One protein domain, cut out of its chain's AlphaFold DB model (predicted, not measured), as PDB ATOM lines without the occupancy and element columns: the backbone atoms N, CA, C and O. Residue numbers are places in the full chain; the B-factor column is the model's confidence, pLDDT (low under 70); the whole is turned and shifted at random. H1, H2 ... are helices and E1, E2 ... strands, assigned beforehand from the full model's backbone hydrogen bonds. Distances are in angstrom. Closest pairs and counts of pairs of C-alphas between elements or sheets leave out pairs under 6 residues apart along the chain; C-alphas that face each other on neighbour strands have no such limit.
ATOM      1  N   PHE A 370      36.443 -15.779  14.988       97.69
ATOM      2  CA  PHE A 370      37.119 -16.391  13.843       97.69
ATOM      3  C   PHE A 370      36.736 -17.869  13.675       97.69
ATOM      4  O   PHE A 370      36.334 -18.287  12.593       97.69
ATOM      5  N   GLU A 371      36.795 -18.654  14.752       98.12
ATOM      6  CA  GLU A 371      36.444 -20.079  14.741       98.12
ATOM      7  C   GLU A 371      34.963 -20.282  14.417       98.12
ATOM      8  O   GLU A 371      34.617 -21.143  13.609       98.12
ATOM      9  N   ARG A 372      34.091 -19.439  14.987       98.44
ATOM     10  CA  ARG A 372      32.651 -19.413  14.703       98.44
ATOM     11  C   ARG A 372      32.370 -19.118  13.233       98.44
ATOM     12  O   ARG A 372      31.475 -19.734  12.662       98.44
ATOM     13  N   CYS A 373      33.131 -18.215  12.609       98.19
ATOM     14  CA  CYS A 373      33.025 -17.931  11.177       98.19
ATOM     15  C   CYS A 373      33.357 -19.159  10.323       98.19
ATOM     16  O   CYS A 373      32.603 -19.483   9.406       98.19
ATOM     17  N   ILE A 374      34.467 -19.841  10.622       97.69
ATOM     18  CA  ILE A 374      34.908 -21.031   9.880       97.69
ATOM     19  C   ILE A 374      33.923 -22.190  10.075       97.69
ATOM     20  O   ILE A 374      33.416 -22.756   9.106       97.69
ATOM     21  N   ALA A 375      33.596 -22.511  11.328       98.25
ATOM     22  CA  ALA A 375      32.722 -23.628  11.655       98.25
ATOM     23  C   ALA A 375      31.304 -23.432  11.099       98.25
ATOM     24  O   ALA A 375      30.741 -24.375  10.550       98.25
ATOM     25  N   ALA A 376      30.741 -22.217  11.160       97.94
ATOM     26  CA  ALA A 376      29.426 -21.923  10.580       97.94
ATOM     27  C   ALA A 376      29.370 -22.180   9.068       97.94
ATOM     28  O   ALA A 376      28.363 -22.685   8.570       97.94
ATOM     29  N   GLY A 377      30.457 -21.882   8.347       95.69
ATOM     30  CA  GLY A 377      30.565 -22.204   6.928       95.69
ATOM     31  C   GLY A 377      30.435 -23.707   6.674       95.69
ATOM     32  O   GLY A 377      29.700 -24.125   5.779       95.69
ATOM     33  N   HIS A 378      31.089 -24.530   7.492       97.00
ATOM     34  CA  HIS A 378      31.085 -25.987   7.344       97.00
ATOM     35  C   HIS A 378      29.825 -26.668   7.894       97.00
ATOM     36  O   HIS A 378      29.389 -27.676   7.345       97.00
ATOM     37  N   LEU A 379      29.186 -26.109   8.923       97.75
ATOM     38  CA  LEU A 379      27.913 -26.602   9.468       97.75
ATOM     39  C   LEU A 379      26.788 -26.601   8.417       97.75
ATOM     40  O   LEU A 379      25.952 -27.508   8.398       97.75
ATOM     41  N   CYS A 380      26.820 -25.647   7.481       95.50
ATOM     42  CA  CYS A 380      25.892 -25.598   6.352       95.50
ATOM     43  C   CYS A 380      25.989 -26.836   5.434       95.50
ATOM     44  O   CYS A 380      24.987 -27.214   4.823       95.50
ATOM     45  N   ASP A 381      27.154 -27.488   5.328       93.12
ATOM     46  CA  ASP A 381      27.310 -28.709   4.517       93.12
ATOM     47  C   ASP A 381      26.507 -29.890   5.099       93.12
ATOM     48  O   ASP A 381      26.173 -30.831   4.378       93.12
ATOM     49  N   TYR A 382      26.137 -29.803   6.382       95.56
ATOM     50  CA  TYR A 382      25.403 -30.819   7.136       95.56
ATOM     51  C   TYR A 382      23.972 -30.392   7.501       95.56
ATOM     52  O   TYR A 382      23.347 -31.009   8.361       95.56
ATOM     53  N   ASP A 383      23.440 -29.353   6.845       95.94
ATOM     54  CA  ASP A 383      22.100 -28.795   7.094       95.94
ATOM     55  C   ASP A 383      21.861 -28.419   8.575       95.94
ATOM     56  O   ASP A 383      20.747 -28.572   9.084       95.94
ATOM     57  N   VAL A 384      22.903 -27.962   9.278       98.19
ATOM     58  CA  VAL A 384      22.796 -27.424  10.642       98.19
ATOM     59  C   VAL A 384      22.628 -25.917  10.554       98.19
ATOM     60  O   VAL A 384      23.396 -25.256   9.857       98.19
ATOM     61  N   ASP A 385      21.625 -25.378  11.245       97.50
ATOM     62  CA  ASP A 385      21.343 -23.943  11.267       97.50
ATOM     63  C   ASP A 385      22.323 -23.210  12.194       97.50
ATOM     64  O   ASP A 385      22.263 -23.406  13.409       97.50
ATOM     65  N   PRO A 386      23.225 -22.362  11.667       96.62
ATOM     66  CA  PRO A 386      24.215 -21.696  12.486       96.62
ATOM     67  C   PRO A 386      23.776 -20.278  12.878       96.62
ATOM     68  O   PRO A 386      24.627 -19.519  13.318       96.62
ATOM     69  N   ILE A 387      22.523 -19.851  12.670       97.38
ATOM     70  CA  ILE A 387      22.140 -18.424  12.713       97.38
ATOM     71  C   ILE A 387      22.525 -17.694  14.017       97.38
ATOM     72  O   ILE A 387      23.052 -16.581  13.958       97.38
ATOM     73  N   ASP A 388      22.351 -18.327  15.178       96.44
ATOM     74  CA  ASP A 388      22.692 -17.733  16.481       96.44
ATOM     75  C   ASP A 388      24.180 -17.918  16.837       96.44
ATOM     76  O   ASP A 388      24.813 -17.085  17.506       96.44
ATOM     77  N   PHE A 389      24.781 -18.979  16.300       98.06
ATOM     78  CA  PHE A 389      26.185 -19.314  16.479       98.06
ATOM     79  C   PHE A 389      27.111 -18.490  15.573       98.06
ATOM     80  O   PHE A 389      28.200 -18.106  15.985       98.06
ATOM     81  N   ALA A 390      26.719 -18.173  14.351       97.69
ATOM     82  CA  ALA A 390      27.624 -17.695  13.322       97.69
ATOM     83  C   ALA A 390      28.175 -16.294  13.604       97.69
ATOM     84  O   ALA A 390      27.543 -15.417  14.208       97.69
ATOM     85  N   ARG A 391      29.382 -16.076  13.092       98.06
ATOM     86  CA  ARG A 391      30.035 -14.774  13.025       98.06
ATOM     87  C   ARG A 391      30.471 -14.560  11.593       98.06
ATOM     88  O   ARG A 391      31.307 -15.286  11.081       98.06
ATOM     89  N   VAL A 392      29.841 -13.609  10.925       97.75
ATOM     90  CA  VAL A 392      30.062 -13.331   9.511       97.75
ATOM     91  C   VAL A 392      31.207 -12.342   9.395       97.75
ATOM     92  O   VAL A 392      31.142 -11.247   9.957       97.75
ATOM     93  N   HIS A 393      32.250 -12.724   8.666       97.44
ATOM     94  CA  HIS A 393      33.343 -11.823   8.341       97.44
ATOM     95  C   HIS A 393      32.884 -10.786   7.306       97.44
ATOM     96  O   HIS A 393      32.414 -11.133   6.215       97.44
ATOM     97  N   VAL A 394      33.012  -9.510   7.660       95.94
ATOM     98  CA  VAL A 394      32.623  -8.376   6.822       95.94
ATOM     99  C   VAL A 394      33.740  -7.353   6.717       95.94
ATOM    100  O   VAL A 394      34.534  -7.188   7.641       95.94
ATOM    101  N   ILE A 395      33.768  -6.632   5.601       94.81
ATOM    102  CA  ILE A 395      34.661  -5.502   5.377       94.81
ATOM    103  C   ILE A 395      33.826  -4.242   5.154       94.81
ATOM    104  O   ILE A 395      32.914  -4.223   4.327       94.81
ATOM    105  N   LEU A 396      34.142  -3.186   5.899       90.12
ATOM    106  CA  LEU A 396      33.521  -1.870   5.783       90.12
ATOM    107  C   LEU A 396      34.604  -0.794   5.870       90.12
ATOM    108  O   LEU A 396      35.348  -0.743   6.852       90.12
ATOM    109  N   ASN A 397      34.680   0.079   4.861       86.50
ATOM    110  CA  ASN A 397      35.671   1.160   4.772       86.50
ATOM    111  C   ASN A 397      37.115   0.651   4.978       86.50
ATOM    112  O   ASN A 397      37.862   1.170   5.812       86.50
ATOM    113  N   GLY A 398      37.452  -0.461   4.313       86.00
ATOM    114  CA  GLY A 398      38.754  -1.130   4.402       86.00
ATOM    115  C   GLY A 398      39.050  -1.852   5.725       86.00
ATOM    116  O   GLY A 398      40.135  -2.411   5.878       86.00
ATOM    117  N   LYS A 399      38.122  -1.867   6.692       90.88
ATOM    118  CA  LYS A 399      38.301  -2.526   7.997       90.88
ATOM    119  C   LYS A 399      37.504  -3.821   8.085       90.88
ATOM    120  O   LYS A 399      36.337  -3.853   7.706       90.88
ATOM    121  N   SER A 400      38.143  -4.861   8.612       94.12
ATOM    122  CA  SER A 400      37.553  -6.184   8.828       94.12
ATOM    123  C   SER A 400      36.886  -6.275  10.204       94.12
ATOM    124  O   SER A 400      37.438  -5.810  11.204       94.12
ATOM    125  N   PHE A 401      35.704  -6.889  10.241       94.31
ATOM    126  CA  PHE A 401      34.934  -7.159  11.449       94.31
ATOM    127  C   PHE A 401      34.278  -8.537  11.370       94.31
ATOM    128  O   PHE A 401      34.042  -9.070  10.286       94.31
ATOM    129  N   PHE A 402      33.902  -9.070  12.529       97.69
ATOM    130  CA  PHE A 402      32.981 -10.194  12.636       97.69
ATOM    131  C   PHE A 402      31.652  -9.693  13.198       97.69
ATOM    132  O   PHE A 402      31.624  -9.021  14.228       97.69
ATOM    133  N   MET A 403      30.547  -9.995  12.521       97.19
ATOM    134  CA  MET A 403      29.208  -9.569  12.933       97.19
ATOM    135  C   MET A 403      28.266 -10.762  13.069       97.19
ATOM    136  O   MET A 403      28.341 -11.723  12.308       97.19
ATOM    137  N   SER A 404      27.351 -10.701  14.034       97.88
ATOM    138  CA  SER A 404      26.237 -11.652  14.111       97.88
ATOM    139  C   SER A 404      25.189 -11.347  13.032       97.88
ATOM    140  O   SER A 404      25.080 -10.200  12.582       97.88
ATOM    141  N   TYR A 405      24.373 -12.332  12.644       97.69
ATOM    142  CA  TYR A 405      23.253 -12.076  11.732       97.69
ATOM    143  C   TYR A 405      22.241 -11.056  12.282       97.69
ATOM    144  O   TYR A 405      21.856 -10.175  11.516       97.69
ATOM    145  N   PRO A 406      21.860 -11.066  13.579       95.62
ATOM    146  CA  PRO A 406      21.046  -9.994  14.156       95.62
ATOM    147  C   PRO A 406      21.667  -8.597  14.004       95.62
ATOM    148  O   PRO A 406      20.970  -7.642  13.666       95.62
ATOM    149  N   SER A 407      22.985  -8.464  14.196       94.44
ATOM    150  CA  SER A 407      23.686  -7.185  14.009       94.44
ATOM    151  C   SER A 407      23.678  -6.727  12.548       94.44
ATOM    152  O   SER A 407      23.511  -5.538  12.283       94.44
ATOM    153  N   LEU A 408      23.834  -7.656  11.599       94.44
ATOM    154  CA  LEU A 408      23.735  -7.365  10.166       94.44
ATOM    155  C   LEU A 408      22.308  -6.977   9.766       94.44
ATOM    156  O   LEU A 408      22.119  -5.975   9.082       94.44
ATOM    157  N   ALA A 409      21.299  -7.707  10.238       94.12
ATOM    158  CA  ALA A 409      19.897  -7.386   9.993       94.12
ATOM    159  C   ALA A 409      19.537  -5.983  10.503       94.12
ATOM    160  O   ALA A 409      18.920  -5.201   9.779       94.12
ATOM    161  N   MET A 410      19.994  -5.629  11.708       91.56
ATOM    162  CA  MET A 410      19.833  -4.284  12.260       91.56
ATOM    163  C   MET A 410      20.514  -3.223  11.379       91.56
ATOM    164  O   MET A 410      19.899  -2.203  11.075       91.56
ATOM    165  N   ALA A 411      21.746  -3.471  10.920       89.12
ATOM    166  CA  ALA A 411      22.466  -2.550  10.036       89.12
ATOM    167  C   ALA A 411      21.742  -2.329   8.693       89.12
ATOM    168  O   ALA A 411      21.683  -1.198   8.208       89.12
ATOM    169  N   ALA A 412      21.149  -3.384   8.122       87.75
ATOM    170  CA  ALA A 412      20.330  -3.287   6.913       87.75
ATOM    171  C   ALA A 412      19.014  -2.520   7.148       87.75
ATOM    172  O   ALA A 412      18.528  -1.842   6.243       87.75
ATOM    173  N   ALA A 413      18.436  -2.619   8.350       82.00
ATOM    174  CA  ALA A 413      17.135  -2.045   8.700       82.00
ATOM    175  C   ALA A 413      17.170  -0.545   9.024       82.00
ATOM    176  O   ALA A 413      16.181   0.152   8.807       82.00
ATOM    177  N   THR A 414      18.283  -0.011   9.536       76.56
ATOM    178  CA  THR A 414      18.386   1.414   9.907       76.56
ATOM    179  C   THR A 414      18.589   2.353   8.706       76.56
ATOM    180  O   THR A 414      18.922   3.520   8.896       76.56
ATOM    181  N   GLY A 415      18.417   1.865   7.469       63.25
ATOM    182  CA  GLY A 415      18.461   2.660   6.231       63.25
ATOM    183  C   GLY A 415      19.837   3.224   5.852       63.25
ATOM    184  O   GLY A 415      19.938   3.974   4.886       63.25
ATOM    185  N   GLY A 416      20.891   2.884   6.605       65.81
ATOM    186  CA  GLY A 416      22.228   3.471   6.467       65.81
ATOM    187  C   GLY A 416      23.275   2.583   5.791       65.81
ATOM    188  O   GLY A 416      24.303   3.103   5.365       65.81
ATOM    189  N   ALA A 417      23.047   1.270   5.678       79.62
ATOM    190  CA  ALA A 417      24.025   0.335   5.128       79.62
ATOM    191  C   ALA A 417      23.390  -0.628   4.120       79.62
ATOM    192  O   ALA A 417      22.376  -1.266   4.396       79.62
ATOM    193  N   VAL A 418      24.026  -0.761   2.956       89.62
ATOM    194  CA  VAL A 418      23.727  -1.812   1.979       89.62
ATOM    195  C   VAL A 418      24.667  -2.977   2.264       89.62
ATOM    196  O   VAL A 418      25.880  -2.783   2.302       89.62
ATOM    197  N   ILE A 419      24.134  -4.179   2.471       94.94
ATOM    198  CA  ILE A 419      24.960  -5.378   2.662       94.94
ATOM    199  C   ILE A 419      25.135  -6.051   1.309       94.94
ATOM    200  O   ILE A 419      24.154  -6.219   0.589       94.94
ATOM    201  N   GLY A 420      26.367  -6.420   0.959       95.00
ATOM    202  CA  GLY A 420      26.688  -6.977  -0.352       95.00
ATOM    203  C   GLY A 420      27.575  -8.213  -0.299       95.00
ATOM    204  O   GLY A 420      28.424  -8.347   0.581       95.00
ATOM    205  N   LEU A 421      27.391  -9.097  -1.278       95.88
ATOM    206  CA  LEU A 421      28.202 -10.286  -1.520       95.88
ATOM    207  C   LEU A 421      28.610 -10.305  -2.994       95.88
ATOM    208  O   LEU A 421      27.755 -10.213  -3.874       95.88
ATOM    209  N   LEU A 422      29.908 -10.417  -3.271       94.00
ATOM    210  CA  LEU A 422      30.391 -10.558  -4.648       94.00
ATOM    211  C   LEU A 422      29.967 -11.921  -5.174       94.00
ATOM    212  O   LEU A 422      30.226 -12.933  -4.527       94.00
ATOM    213  N   LYS A 423      29.309 -11.943  -6.327       92.50
ATOM    214  CA  LYS A 423      28.815 -13.155  -6.968       92.50
ATOM    215  C   LYS A 423      29.774 -13.565  -8.086       92.50
ATOM    216  O   LYS A 423      30.238 -12.729  -8.859       92.50
ATOM    217  N   SER A 424      30.024 -14.867  -8.187       87.56
ATOM    218  CA  SER A 424      30.731 -15.462  -9.321       87.56
ATOM    219  C   SER A 424      29.960 -15.253 -10.631       87.56
ATOM    220  O   SER A 424      28.733 -15.373 -10.688       87.56
ATOM    221  N   SER A 425      30.682 -14.973 -11.715       80.25
ATOM    222  CA  SER A 425      30.093 -14.791 -13.047       80.25
ATOM    223  C   SER A 425      29.489 -16.077 -13.624       80.25
ATOM    224  O   SER A 425      28.622 -16.012 -14.488       80.25
ATOM    225  N   GLU A 426      29.927 -17.248 -13.155       79.50
ATOM    226  CA  GLU A 426      29.612 -18.539 -13.784       79.50
ATOM    227  C   GLU A 426      28.559 -19.353 -13.026       79.50
ATOM    228  O   GLU A 426      27.846 -20.158 -13.623       79.50
ATOM    229  N   ILE A 427      28.464 -19.161 -11.709       87.25
ATOM    230  CA  ILE A 427      27.614 -19.950 -10.810       87.25
ATOM    231  C   ILE A 427      27.020 -19.065  -9.710       87.25
ATOM    232  O   ILE A 427      27.583 -18.028  -9.361       87.25
ATOM    233  N   ASP A 428      25.904 -19.493  -9.116       92.50
ATOM    234  CA  ASP A 428      25.238 -18.796  -8.006       92.50
ATOM    235  C   ASP A 428      25.966 -19.011  -6.669       92.50
ATOM    236  O   ASP A 428      25.430 -19.587  -5.721       92.50
ATOM    237  N   TYR A 429      27.220 -18.568  -6.607       94.31
ATOM    238  CA  TYR A 429      28.102 -18.680  -5.447       94.31
ATOM    239  C   TYR A 429      28.840 -17.372  -5.172       94.31
ATOM    240  O   TYR A 429      29.096 -16.585  -6.086       94.31
ATOM    241  N   ILE A 430      29.220 -17.163  -3.908       93.94
ATOM    242  CA  ILE A 430      30.085 -16.046  -3.516       93.94
ATOM    243  C   ILE A 430      31.460 -16.203  -4.176       93.94
ATOM    244  O   ILE A 430      32.107 -17.242  -4.043       93.94
ATOM    245  N   ASP A 431      31.929 -15.154  -4.851       90.31
ATOM    246  CA  ASP A 431      33.290 -15.081  -5.378       90.31
ATOM    247  C   ASP A 431      34.276 -14.790  -4.240       90.31
ATOM    248  O   ASP A 431      34.351 -13.680  -3.707       90.31
ATOM    249  N   MET A 432      35.056 -15.803  -3.871       87.44
ATOM    250  CA  MET A 432      36.086 -15.695  -2.838       87.44
ATOM    251  C   MET A 432      37.496 -15.457  -3.386       87.44
ATOM    252  O   MET A 432      38.416 -15.221  -2.606       87.44
ATOM    253  N   TYR A 433      37.684 -15.522  -4.704       85.25
ATOM    254  CA  TYR A 433      39.003 -15.442  -5.340       85.25
ATOM    255  C   TYR A 433      39.322 -14.039  -5.845       85.25
ATOM    256  O   TYR A 433      40.487 -13.695  -6.038       85.25
ATOM    257  N   THR A 434      38.298 -13.210  -6.028       85.44
ATOM    258  CA  THR A 434      38.485 -11.799  -6.342       85.44
ATOM    259  C   THR A 434      39.271 -11.067  -5.241       85.44
ATOM    260  O   THR A 434      38.980 -11.250  -4.052       85.44
ATOM    261  N   PRO A 435      40.248 -10.207  -5.601       83.31
ATOM    262  CA  PRO A 435      41.015  -9.409  -4.643       83.31
ATOM    263  C   PRO A 435      40.237  -8.195  -4.108       83.31
ATOM    264  O   PRO A 435      40.777  -7.418  -3.318       83.31
ATOM    265  N   ILE A 436      38.992  -7.992  -4.550       85.56
ATOM    266  CA  ILE A 436      38.157  -6.866  -4.127       85.56
ATOM    267  C   ILE A 436      37.780  -7.045  -2.659       85.56
ATOM    268  O   ILE A 436      37.018  -7.939  -2.293       85.56
ATOM    269  N   ASN A 437      38.291  -6.138  -1.833       84.94
ATOM    270  CA  ASN A 437      38.037  -6.124  -0.397       84.94
ATOM    271  C   ASN A 437      37.187  -4.929   0.044       84.94
ATOM    272  O   ASN A 437      36.866  -4.820   1.219       84.94
ATOM    273  N   GLU A 438      36.796  -4.041  -0.866       87.19
ATOM    274  CA  GLU A 438      35.990  -2.873  -0.527       87.19
ATOM    275  C   GLU A 438      35.133  -2.429  -1.708       87.19
ATOM    276  O   GLU A 438      35.595  -2.390  -2.850       87.19
ATOM    277  N   ILE A 439      33.887  -2.057  -1.410       87.81
ATOM    278  CA  ILE A 439      33.020  -1.310  -2.320       87.81
ATOM    279  C   ILE A 439      32.431  -0.137  -1.527       87.81
ATOM    280  O   ILE A 439      31.782  -0.379  -0.505       87.81
ATOM    281  N   PRO A 440      32.645   1.123  -1.956       85.25
ATOM    282  CA  PRO A 440      32.170   2.290  -1.220       85.25
ATOM    283  C   PRO A 440      30.672   2.222  -0.904       85.25
ATOM    284  O   PRO A 440      29.850   1.982  -1.787       85.25
ATOM    285  N   GLY A 441      30.319   2.447   0.365       84.44
ATOM    286  CA  GLY A 441      28.929   2.438   0.836       84.44
ATOM    287  C   GLY A 441      28.308   1.049   1.028       84.44
ATOM    288  O   GLY A 441      27.118   0.966   1.331       84.44
ATOM    289  N   ILE A 442      29.087  -0.030   0.876       90.88
ATOM    290  CA  ILE A 442      28.622  -1.408   1.045       90.88
ATOM    291  C   ILE A 442      29.363  -2.085   2.202       90.88
ATOM    292  O   ILE A 442      30.591  -2.061   2.274       90.88
ATOM    293  N   VAL A 443      28.608  -2.734   3.090       94.12
ATOM    294  CA  VAL A 443      29.135  -3.708   4.052       94.12
ATOM    295  C   VAL A 443      29.343  -5.015   3.297       94.12
ATOM    296  O   VAL A 443      28.385  -5.721   2.975       94.12
ATOM    297  N   LEU A 444      30.594  -5.308   2.957       95.25
ATOM    298  CA  LEU A 444      30.943  -6.427   2.092       95.25
ATOM    299  C   LEU A 444      31.138  -7.701   2.915       95.25
ATOM    300  O   LEU A 444      32.072  -7.776   3.707       95.25
ATOM    301  N   ILE A 445      30.309  -8.722   2.713       96.81
ATOM    302  CA  ILE A 445      30.529 -10.037   3.325       96.81
ATOM    303  C   ILE A 445      31.630 -10.775   2.556       96.81
ATOM    304  O   ILE A 445      31.569 -10.913   1.332       96.81
ATOM    305  N   ARG A 446      32.632 -11.276   3.285       94.88
ATOM    306  CA  ARG A 446      33.774 -12.024   2.741       94.88
ATOM    307  C   ARG A 446      33.948 -13.333   3.514       94.88
ATOM    308  O   ARG A 446      34.620 -13.328   4.543       94.88
ATOM    309  N   PRO A 447      33.346 -14.444   3.058       93.69
ATOM    310  CA  PRO A 447      33.488 -15.736   3.719       93.69
ATOM    311  C   PRO A 447      34.956 -16.167   3.801       93.69
ATOM    312  O   PRO A 447      35.762 -15.827   2.937       93.69
ATOM    313  N   LEU A 448      35.286 -16.932   4.840       93.38
ATOM    314  CA  LEU A 448      36.638 -17.455   5.071       93.38
ATOM    315  C   LEU A 448      36.785 -18.936   4.673       93.38
ATOM    316  O   LEU A 448      37.875 -19.494   4.769       93.38
ATOM    317  N   THR A 449      35.697 -19.569   4.228       91.12
ATOM    318  CA  THR A 449      35.626 -20.989   3.856       91.12
ATOM    319  C   THR A 449      34.875 -21.170   2.548       91.12
ATOM    320  O   THR A 449      33.824 -20.557   2.356       91.12
ATOM    321  N   ASN A 450      35.358 -22.069   1.685       88.69
ATOM    322  CA  ASN A 450      34.622 -22.468   0.487       88.69
ATOM    323  C   ASN A 450      33.690 -23.632   0.822       88.69
ATOM    324  O   ASN A 450      34.136 -24.770   0.931       88.69
ATOM    325  N   SER A 451      32.404 -23.363   1.016       91.69
ATOM    326  CA  SER A 451      31.430 -24.407   1.346       91.69
ATOM    327  C   SER A 451      30.051 -24.092   0.776       91.69
ATOM    328  O   SER A 451      29.842 -23.066   0.119       91.69
ATOM    329  N   ARG A 452      29.064 -24.952   1.054       93.69
ATOM    330  CA  ARG A 452      27.662 -24.715   0.689       93.69
ATOM    331  C   ARG A 452      27.081 -23.439   1.304       93.69
ATOM    332  O   ARG A 452      26.099 -22.915   0.777       93.69
ATOM    333  N   SER A 453      27.710 -22.871   2.339       95.94
ATOM    334  CA  SER A 453      27.287 -21.587   2.909       95.94
ATOM    335  C   SER A 453      27.406 -20.417   1.931       95.94
ATOM    336  O   SER A 453      26.755 -19.392   2.130       95.94
ATOM    337  N   CYS A 454      28.223 -20.563   0.885       96.50
ATOM    338  CA  CYS A 454      28.432 -19.558  -0.150       96.50
ATOM    339  C   CYS A 454      27.391 -19.599  -1.279       96.50
ATOM    340  O   CYS A 454      27.507 -18.811  -2.213       96.50
ATOM    341  N   ASN A 455      26.390 -20.484  -1.218       96.62
ATOM    342  CA  ASN A 455      25.311 -20.542  -2.202       96.62
ATOM    343  C   ASN A 455      24.451 -19.256  -2.159       96.62
ATOM    344  O   ASN A 455      23.989 -18.839  -1.092       96.62
ATOM    345  N   LEU A 456      24.253 -18.651  -3.334       96.50
ATOM    346  CA  LEU A 456      23.502 -17.412  -3.571       96.50
ATOM    347  C   LEU A 456      22.195 -17.631  -4.350       96.50
ATOM    348  O   LEU A 456      21.524 -16.662  -4.701       96.50
ATOM    349  N   LYS A 457      21.847 -18.879  -4.673       95.31
ATOM    350  CA  LYS A 457      20.696 -19.191  -5.514       95.31
ATOM    351  C   LYS A 457      19.397 -18.831  -4.797       95.31
ATOM    352  O   LYS A 457      19.207 -19.163  -3.626       95.31
ATOM    353  N   MET A 458      18.492 -18.189  -5.530       93.62
ATOM    354  CA  MET A 458      17.177 -17.769  -5.047       93.62
ATOM    355  C   MET A 458      16.072 -18.534  -5.792       93.62
ATOM    356  O   MET A 458      16.171 -18.736  -7.002       93.62
ATOM    357  N   ILE A 459      15.014 -18.935  -5.090       93.69
ATOM    358  CA  ILE A 459      13.788 -19.540  -5.626       93.69
ATOM    359  C   ILE A 459      12.629 -18.665  -5.155       93.69
ATOM    360  O   ILE A 459      12.482 -18.432  -3.961       93.69
ATOM    361  N   ASP A 460      11.856 -18.116  -6.094       90.25
ATOM    362  CA  ASP A 460      10.709 -17.236  -5.809       90.25
ATOM    363  C   ASP A 460      11.028 -16.044  -4.878       90.25
ATOM    364  O   ASP A 460      10.180 -15.555  -4.137       90.25
ATOM    365  N   GLY A 461      12.266 -15.535  -4.942       86.12
ATOM    366  CA  GLY A 461      12.730 -14.408  -4.123       86.12
ATOM    367  C   GLY A 461      13.276 -14.794  -2.743       86.12
ATOM    368  O   GLY A 461      13.726 -13.911  -2.007       86.12
ATOM    369  N   GLU A 462      13.323 -16.086  -2.415       92.25
ATOM    370  CA  GLU A 462      13.896 -16.620  -1.176       92.25
ATOM    371  C   GLU A 462      15.171 -17.442  -1.437       92.25
ATOM    372  O   GLU A 462      15.295 -18.059  -2.494       92.25
ATOM    373  N   PRO A 463      16.146 -17.482  -0.512       96.25
ATOM    374  CA  PRO A 463      17.354 -18.288  -0.685       96.25
ATOM    375  C   PRO A 463      17.043 -19.790  -0.706       96.25
ATOM    376  O   PRO A 463      16.399 -20.299   0.208       96.25
ATOM    377  N   GLU A 464      17.563 -20.521  -1.699       96.12
ATOM    378  CA  GLU A 464      17.372 -21.979  -1.835       96.12
ATOM    379  C   GLU A 464      17.902 -22.738  -0.609       96.12
ATOM    380  O   GLU A 464      17.317 -23.721  -0.153       96.12
ATOM    381  N   VAL A 465      19.036 -22.286  -0.073       96.25
ATOM    382  CA  VAL A 465      19.696 -22.896   1.081       96.25
ATOM    383  C   VAL A 465      19.487 -21.996   2.298       96.25
ATOM    384  O   VAL A 465      20.213 -21.028   2.501       96.25
ATOM    385  N   SER A 466      18.512 -22.329   3.143       96.44
ATOM    386  CA  SER A 466      18.138 -21.527   4.322       96.44
ATOM    387  C   SER A 466      19.248 -21.389   5.379       96.44
ATOM    388  O   SER A 466      19.250 -20.425   6.151       96.44
ATOM    389  N   THR A 467      20.201 -22.323   5.399       96.81
ATOM    390  CA  THR A 467      21.389 -22.325   6.271       96.81
ATOM    391  C   THR A 467      22.596 -21.610   5.655       96.81
ATOM    392  O   THR A 467      23.631 -21.499   6.310       96.81
ATOM    393  N   SER A 468      22.505 -21.124   4.408       97.69
ATOM    394  CA  SER A 468      23.591 -20.363   3.776       97.69
ATOM    395  C   SER A 468      23.726 -18.971   4.388       97.69
ATOM    396  O   SER A 468      22.889 -18.545   5.185       97.69
ATOM    397  N   ILE A 469      24.763 -18.225   3.999       97.94
ATOM    398  CA  ILE A 469      24.951 -16.848   4.470       97.94
ATOM    399  C   ILE A 469      23.758 -15.965   4.092       97.94
ATOM    400  O   ILE A 469      23.232 -15.230   4.928       97.94
ATOM    401  N   VAL A 470      23.295 -16.074   2.846       97.25
ATOM    402  CA  VAL A 470      22.116 -15.345   2.362       97.25
ATOM    403  C   VAL A 470      20.853 -15.867   3.044       97.25
ATOM    404  O   VAL A 470      20.034 -15.060   3.474       97.25
ATOM    405  N   GLY A 471      20.717 -17.187   3.223       97.56
ATOM    406  CA  GLY A 471      19.594 -17.803   3.937       97.56
ATOM    407  C   GLY A 471      19.447 -17.311   5.377       97.56
ATOM    408  O   GLY A 471      18.369 -16.879   5.792       97.56
ATOM    409  N   CYS A 472      20.542 -17.308   6.132       98.19
ATOM    410  CA  CYS A 472      20.566 -16.836   7.511       98.19
ATOM    411  C   CYS A 472      20.328 -15.325   7.599       98.19
ATOM    412  O   CYS A 472      19.546 -14.886   8.439       98.19
ATOM    413  N   LEU A 473      20.936 -14.522   6.715       97.50
ATOM    414  CA  LEU A 473      20.717 -13.074   6.697       97.50
ATOM    415  C   LEU A 473      19.273 -12.719   6.323       97.50
ATOM    416  O   LEU A 473      18.670 -11.864   6.967       97.50
ATOM    417  N   HIS A 474      18.695 -13.405   5.334       96.88
ATOM    418  CA  HIS A 474      17.294 -13.241   4.948       96.88
ATOM    419  C   HIS A 474      16.373 -13.493   6.150       96.88
ATOM    420  O   HIS A 474      15.558 -12.637   6.495       96.88
ATOM    421  N   ARG A 475      16.546 -14.632   6.837       97.25
ATOM    422  CA  ARG A 475      15.751 -14.974   8.028       97.25
ATOM    423  C   ARG A 475      15.989 -14.012   9.190       97.25
ATOM    424  O   ARG A 475      15.038 -13.646   9.869       97.25
ATOM    425  N   ALA A 476      17.218 -13.545   9.400       96.94
ATOM    426  CA  ALA A 476      17.515 -12.565  10.441       96.94
ATOM    427  C   ALA A 476      16.825 -11.214  10.197       96.94
ATOM    428  O   ALA A 476      16.347 -10.598  11.147       96.94
ATOM    429  N   ILE A 477      16.730 -10.765   8.940       95.44
ATOM    430  CA  ILE A 477      15.990  -9.549   8.566       95.44
ATOM    431  C   ILE A 477      14.489  -9.722   8.837       95.44
ATOM    432  O   ILE A 477      13.888  -8.849   9.467       95.44
ATOM    433  N   LEU A 478      13.908 -10.863   8.447       95.19
ATOM    434  CA  LEU A 478      12.509 -11.192   8.751       95.19
ATOM    435  C   LEU A 478      12.243 -11.221  10.263       95.19
ATOM    436  O   LEU A 478      11.286 -10.611  10.736       95.19
ATOM    437  N   ASN A 479      13.126 -11.857  11.038       94.81
ATOM    438  CA  ASN A 479      13.040 -11.907  12.501       94.81
ATOM    439  C   ASN A 479      13.163 -10.516  13.146       94.81
ATOM    440  O   ASN A 479      12.656 -10.298  14.244       94.81
ATOM    441  N   HIS A 480      13.802  -9.561  12.463       91.94
ATOM    442  CA  HIS A 480      13.868  -8.158  12.868       91.94
ATOM    443  C   HIS A 480      12.628  -7.341  12.445       91.94
ATOM    444  O   HIS A 480      12.607  -6.119  12.596       91.94
ATOM    445  N   GLY A 481      11.590  -7.992  11.906       93.00
ATOM    446  CA  GLY A 481      10.331  -7.361  11.511       93.00
ATOM    447  C   GLY A 481      10.417  -6.545  10.220       93.00
ATOM    448  O   GLY A 481       9.632  -5.616  10.038       93.00
ATOM    449  N   ARG A 482      11.383  -6.851   9.347       92.75
ATOM    450  CA  ARG A 482      11.598  -6.158   8.071       92.75
ATOM    451  C   ARG A 482      11.498  -7.111   6.894       92.75
ATOM    452  O   ARG A 482      11.734  -8.307   7.040       92.75
ATOM    453  N   THR A 483      11.224  -6.570   5.712       92.69
ATOM    454  CA  THR A 483      11.174  -7.367   4.482       92.69
ATOM    455  C   THR A 483      12.506  -7.259   3.735       92.69
ATOM    456  O   THR A 483      12.863  -6.156   3.301       92.69
ATOM    457  N   PRO A 484      13.255  -8.364   3.556       93.38
ATOM    458  CA  PRO A 484      14.488  -8.348   2.783       93.38
ATOM    459  C   PRO A 484      14.183  -8.145   1.297       93.38
ATOM    460  O   PRO A 484      13.348  -8.833   0.712       93.38
ATOM    461  N   LYS A 485      14.899  -7.217   0.665       91.75
ATOM    462  CA  LYS A 485      14.859  -6.979  -0.776       91.75
ATOM    463  C   LYS A 485      16.236  -7.254  -1.362       91.75
ATOM    464  O   LYS A 485      17.161  -6.467  -1.162       91.75
ATOM    465  N   TRP A 486      16.345  -8.365  -2.082       93.56
ATOM    466  CA  TRP A 486      17.565  -8.783  -2.767       93.56
ATOM    467  C   TRP A 486      17.615  -8.204  -4.181       93.56
ATOM    468  O   TRP A 486      16.621  -8.232  -4.907       93.56
ATOM    469  N   GLU A 487      18.766  -7.670  -4.572       93.06
ATOM    470  CA  GLU A 487      18.985  -7.065  -5.885       93.06
ATOM    471  C   GLU A 487      20.378  -7.436  -6.396       93.06
ATOM    472  O   GLU A 487      21.363  -7.330  -5.666       93.06
ATOM    473  N   LEU A 488      20.468  -7.861  -7.656       92.69
ATOM    474  CA  LEU A 488      21.747  -8.088  -8.318       92.69
ATOM    475  C   LEU A 488      22.176  -6.816  -9.051       92.69
ATOM    476  O   LEU A 488      21.420  -6.279  -9.860       92.69
ATOM    477  N   ARG A 489      23.392  -6.339  -8.779       91.56
ATOM    478  CA  ARG A 489      23.963  -5.138  -9.399       91.56
ATOM    479  C   ARG A 489      25.255  -5.472 -10.127       91.56
ATOM    480  O   ARG A 489      26.043  -6.293  -9.665       91.56
ATOM    481  N   GLN A 490      25.498  -4.785 -11.236       87.19
ATOM    482  CA  GLN A 490      26.801  -4.810 -11.895       87.19
ATOM    483  C   GLN A 490      27.782  -3.942 -11.108       87.19
ATOM    484  O   GLN A 490      27.445  -2.826 -10.707       87.19
ATOM    485  N   THR A 491      28.990  -4.450 -10.876       84.44
ATOM    486  CA  THR A 491      30.080  -3.640 -10.322       84.44
ATOM    487  C   THR A 491      30.925  -3.036 -11.444       84.44
ATOM    488  O   THR A 491      30.777  -3.399 -12.607       84.44
ATOM    489  N   ASN A 492      31.845  -2.132 -11.093       79.69
ATOM    490  CA  ASN A 492      32.838  -1.586 -12.025       79.69
ATOM    491  C   ASN A 492      34.139  -2.415 -12.070       79.69
ATOM    492  O   ASN A 492      35.136  -1.960 -12.630       79.69
ATOM    493  N   PHE A 493      34.151  -3.614 -11.481       76.75
ATOM    494  CA  PHE A 493      35.335  -4.467 -11.412       76.75
ATOM    495  C   PHE A 493      35.241  -5.640 -12.387       76.75
ATOM    496  O   PHE A 493      34.167  -6.202 -12.577       76.75
ATOM    497  N   GLN A 494      36.368  -6.031 -12.982       68.88
ATOM    498  CA  GLN A 494      36.442  -7.171 -13.901       68.88
ATOM    499  C   GLN A 494      36.835  -8.461 -13.178       68.88
ATOM    500  O   GLN A 494      37.669  -8.448 -12.271       68.88
ATOM    501  N   SER A 495      36.259  -9.580 -13.618       66.06
ATOM    502  CA  SER A 495      36.628 -10.920 -13.162       66.06
ATOM    503  C   SER A 495      38.038 -11.289 -13.618       66.06
ATOM    504  O   SER A 495      38.412 -11.078 -14.775       66.06
ATOM    505  N   VAL A 496      38.794 -11.921 -12.715       63.56
ATOM    506  CA  VAL A 496      40.150 -12.435 -12.969       63.56
ATOM    507  C   VAL A 496      40.143 -13.572 -14.006       63.56
ATOM    508  O   VAL A 496      41.156 -13.809 -14.658       63.56
ATOM    509  N   PHE A 497      39.002 -14.246 -14.202       58.53
ATOM    510  CA  PHE A 497      38.890 -15.452 -15.030       58.53
ATOM    511  C   PHE A 497      38.216 -15.249 -16.400       58.53
ATOM    512  O   PHE A 497      38.166 -16.200 -17.175       58.53
ATOM    513  N   GLY A 498      37.730 -14.047 -16.761       56.59
ATOM    514  CA  GLY A 498      36.956 -13.938 -18.011       56.59
ATOM    515  C   GLY A 498      36.538 -12.566 -18.546       56.59
ATOM    516  O   GLY A 498      35.681 -12.525 -19.422       56.59
ATOM    517  N   GLY A 499      37.074 -11.438 -18.064       59.53
ATOM    518  CA  GLY A 499      36.785 -10.105 -18.633       59.53
ATOM    519  C   GLY A 499      35.340  -9.595 -18.475       59.53
ATOM    520  O   GLY A 499      35.059  -8.448 -18.818       59.53
ATOM    521  N   GLN A 500      34.427 -10.409 -17.937       69.50
ATOM    522  CA  GLN A 500      33.087  -9.994 -17.524       69.50
ATOM    523  C   GLN A 500      33.152  -9.165 -16.239       69.50
ATOM    524  O   GLN A 500      34.043  -9.352 -15.404       69.50
ATOM    525  N   MET A 501      32.200  -8.246 -16.087       76.00
ATOM    526  CA  MET A 501      32.072  -7.450 -14.870       76.00
ATOM    527  C   MET A 501      31.588  -8.344 -13.727       76.00
ATOM    528  O   MET A 501      30.694  -9.167 -13.910       76.00
ATOM    529  N   ILE A 502      32.198  -8.200 -12.554       80.94
ATOM    530  CA  ILE A 502      31.784  -8.912 -11.346       80.94
ATOM    531  C   ILE A 502      30.421  -8.371 -10.924       80.94
ATOM    532  O   ILE A 502      30.196  -7.157 -10.901       80.94
ATOM    533  N   GLU A 503      29.523  -9.272 -10.559       90.56
ATOM    534  CA  GLU A 503      28.212  -8.922 -10.033       90.56
ATOM    535  C   GLU A 503      28.265  -8.870  -8.506       90.56
ATOM    536  O   GLU A 503      29.051  -9.565  -7.859       90.56
ATOM    537  N   ILE A 504      27.408  -8.053  -7.909       93.25
ATOM    538  CA  ILE A 504      27.215  -8.022  -6.465       93.25
ATOM    539  C   ILE A 504      25.744  -8.251  -6.150       93.25
ATOM    540  O   ILE A 504      24.865  -7.550  -6.652       93.25
ATOM    541  N   LEU A 505      25.478  -9.244  -5.306       94.75
ATOM    542  CA  LEU A 505      24.168  -9.446  -4.711       94.75
ATOM    543  C   LEU A 505      24.080  -8.568  -3.467       94.75
ATOM    544  O   LEU A 505      24.892  -8.711  -2.555       94.75
ATOM    545  N   VAL A 506      23.107  -7.663  -3.426       93.94
ATOM    546  CA  VAL A 506      22.893  -6.773  -2.286       93.94
ATOM    547  C   VAL A 506      21.531  -6.988  -1.653       93.94
ATOM    548  O   VAL A 506      20.578  -7.367  -2.332       93.94
ATOM    549  N   VAL A 507      21.435  -6.704  -0.356       93.38
ATOM    550  CA  VAL A 507      20.168  -6.683   0.373       93.38
ATOM    551  C   VAL A 507      19.959  -5.350   1.071       93.38
ATOM    552  O   VAL A 507      20.863  -4.812   1.716       93.38
ATOM    553  N   SER A 508      18.737  -4.838   0.950       86.19
ATOM    554  CA  SER A 508      18.187  -3.795   1.813       86.19
ATOM    555  C   SER A 508      16.976  -4.342   2.570       86.19
ATOM    556  O   SER A 508      16.321  -5.275   2.107       86.19
ATOM    557  N   ALA A 509      16.662  -3.760   3.723       86.62
ATOM    558  CA  ALA A 509      15.508  -4.144   4.526       86.62
ATOM    559  C   ALA A 509      14.501  -2.984   4.556       86.62
ATOM    560  O   ALA A 509      14.878  -1.865   4.903       86.62
ATOM    561  N   ASN A 510      13.249  -3.245   4.163       80.12
ATOM    562  CA  ASN A 510      12.154  -2.262   4.185       80.12
ATOM    563  C   ASN A 510      11.245  -2.472   5.395       80.12
ATOM    564  O   ASN A 510      10.982  -3.651   5.729       80.12
TER     565      ASN A 510
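This is residues 370 to 510 of the 510 residues of the protein "ATP-binding protein" of Pseudomonas syringae pv. actinidiae ICMP 18807 (UniProt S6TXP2). One strongly twisted sheet of six strands runs through the domain, with H2 and H3 packed together on one face of it, near the last residue of E6. H1 sits apart from them, its residues 370 to 377 by the hairpin E1 and E2, while the long hairpin E5 and E6 makes the other edge. The printed part has 141 residues with three named helices and six named strands, in the order H1 E1 E2 H2 E3 E4 H3 E5 E6. The sheet is mixed, in the order E2 E1 E4 E3 E6 E5, and the class is mixed, helices and strands. The whole is compact, with a radius of gyration of the C-alphas of 13.8 A and spans of 38 by 33 by 33 A.

Find C-alpha 370 at (37.119, -16.391, 13.843); from there H1 runs 19.8 A to residue 382. Next come E1, residues 392 to 396, E2, residues 399 to 403, and H2, residues 405 to 413. E3 is residues 418 to 423, 15.3 A, and E4 residues 442 to 445. H3 begins at C-alpha 469 (24.951, -16.848, 4.470) and runs 15.2 A to residue 479. E5, residues 484 to 494, spans 27.6 A, and E6, residues 501 to 509, spans 25.7 A, ending at C-alpha 509 (15.508, -4.144, 4.526).

Begin at edge strand E2, antiparallel to E1, with N 394 and O 401 2.9 A apart. E1 is antiparallel to E4, N 395 to O 444 at 2.8 A. E4 and E3 are parallel, N 443 to O 418 at 2.8 A. E3 is antiparallel to E6, N 421 to O 505 at 2.8 A, and E6 to edge strand E5, N 487 to O 506 at 2.9 A. Two split strand-helix-strand units, pairs of same-way strands with others between them, have right-handed crossovers: E2, H2, E3 and E4, H3, E5. H2 and H3 touch, closest at the C-alphas of Ala 409 and Ile 477, 4.7 A, at a steep tilt of 67 degrees, only just short of about perpendicular. Their heights over the sheet are 5.5 A and 6.8 A. H1 is on the sheet, with the C-alphas of Cys 373 and Val 392 closest to E1 at 5.7 A. Each O i to N i+4 pair is within hydrogen-bond range in H2 and H3, and 6 of 9 in H1.

The C-alphas of Gly 481 and Gly 498 are the two farthest apart, 40.3 A. The printed part has no cut. The links E3 to E4 and E4 to H3 are long, 18 and 23 residues. Look for pLDDT under 70 at residues 415 to 416 and 494 to 500.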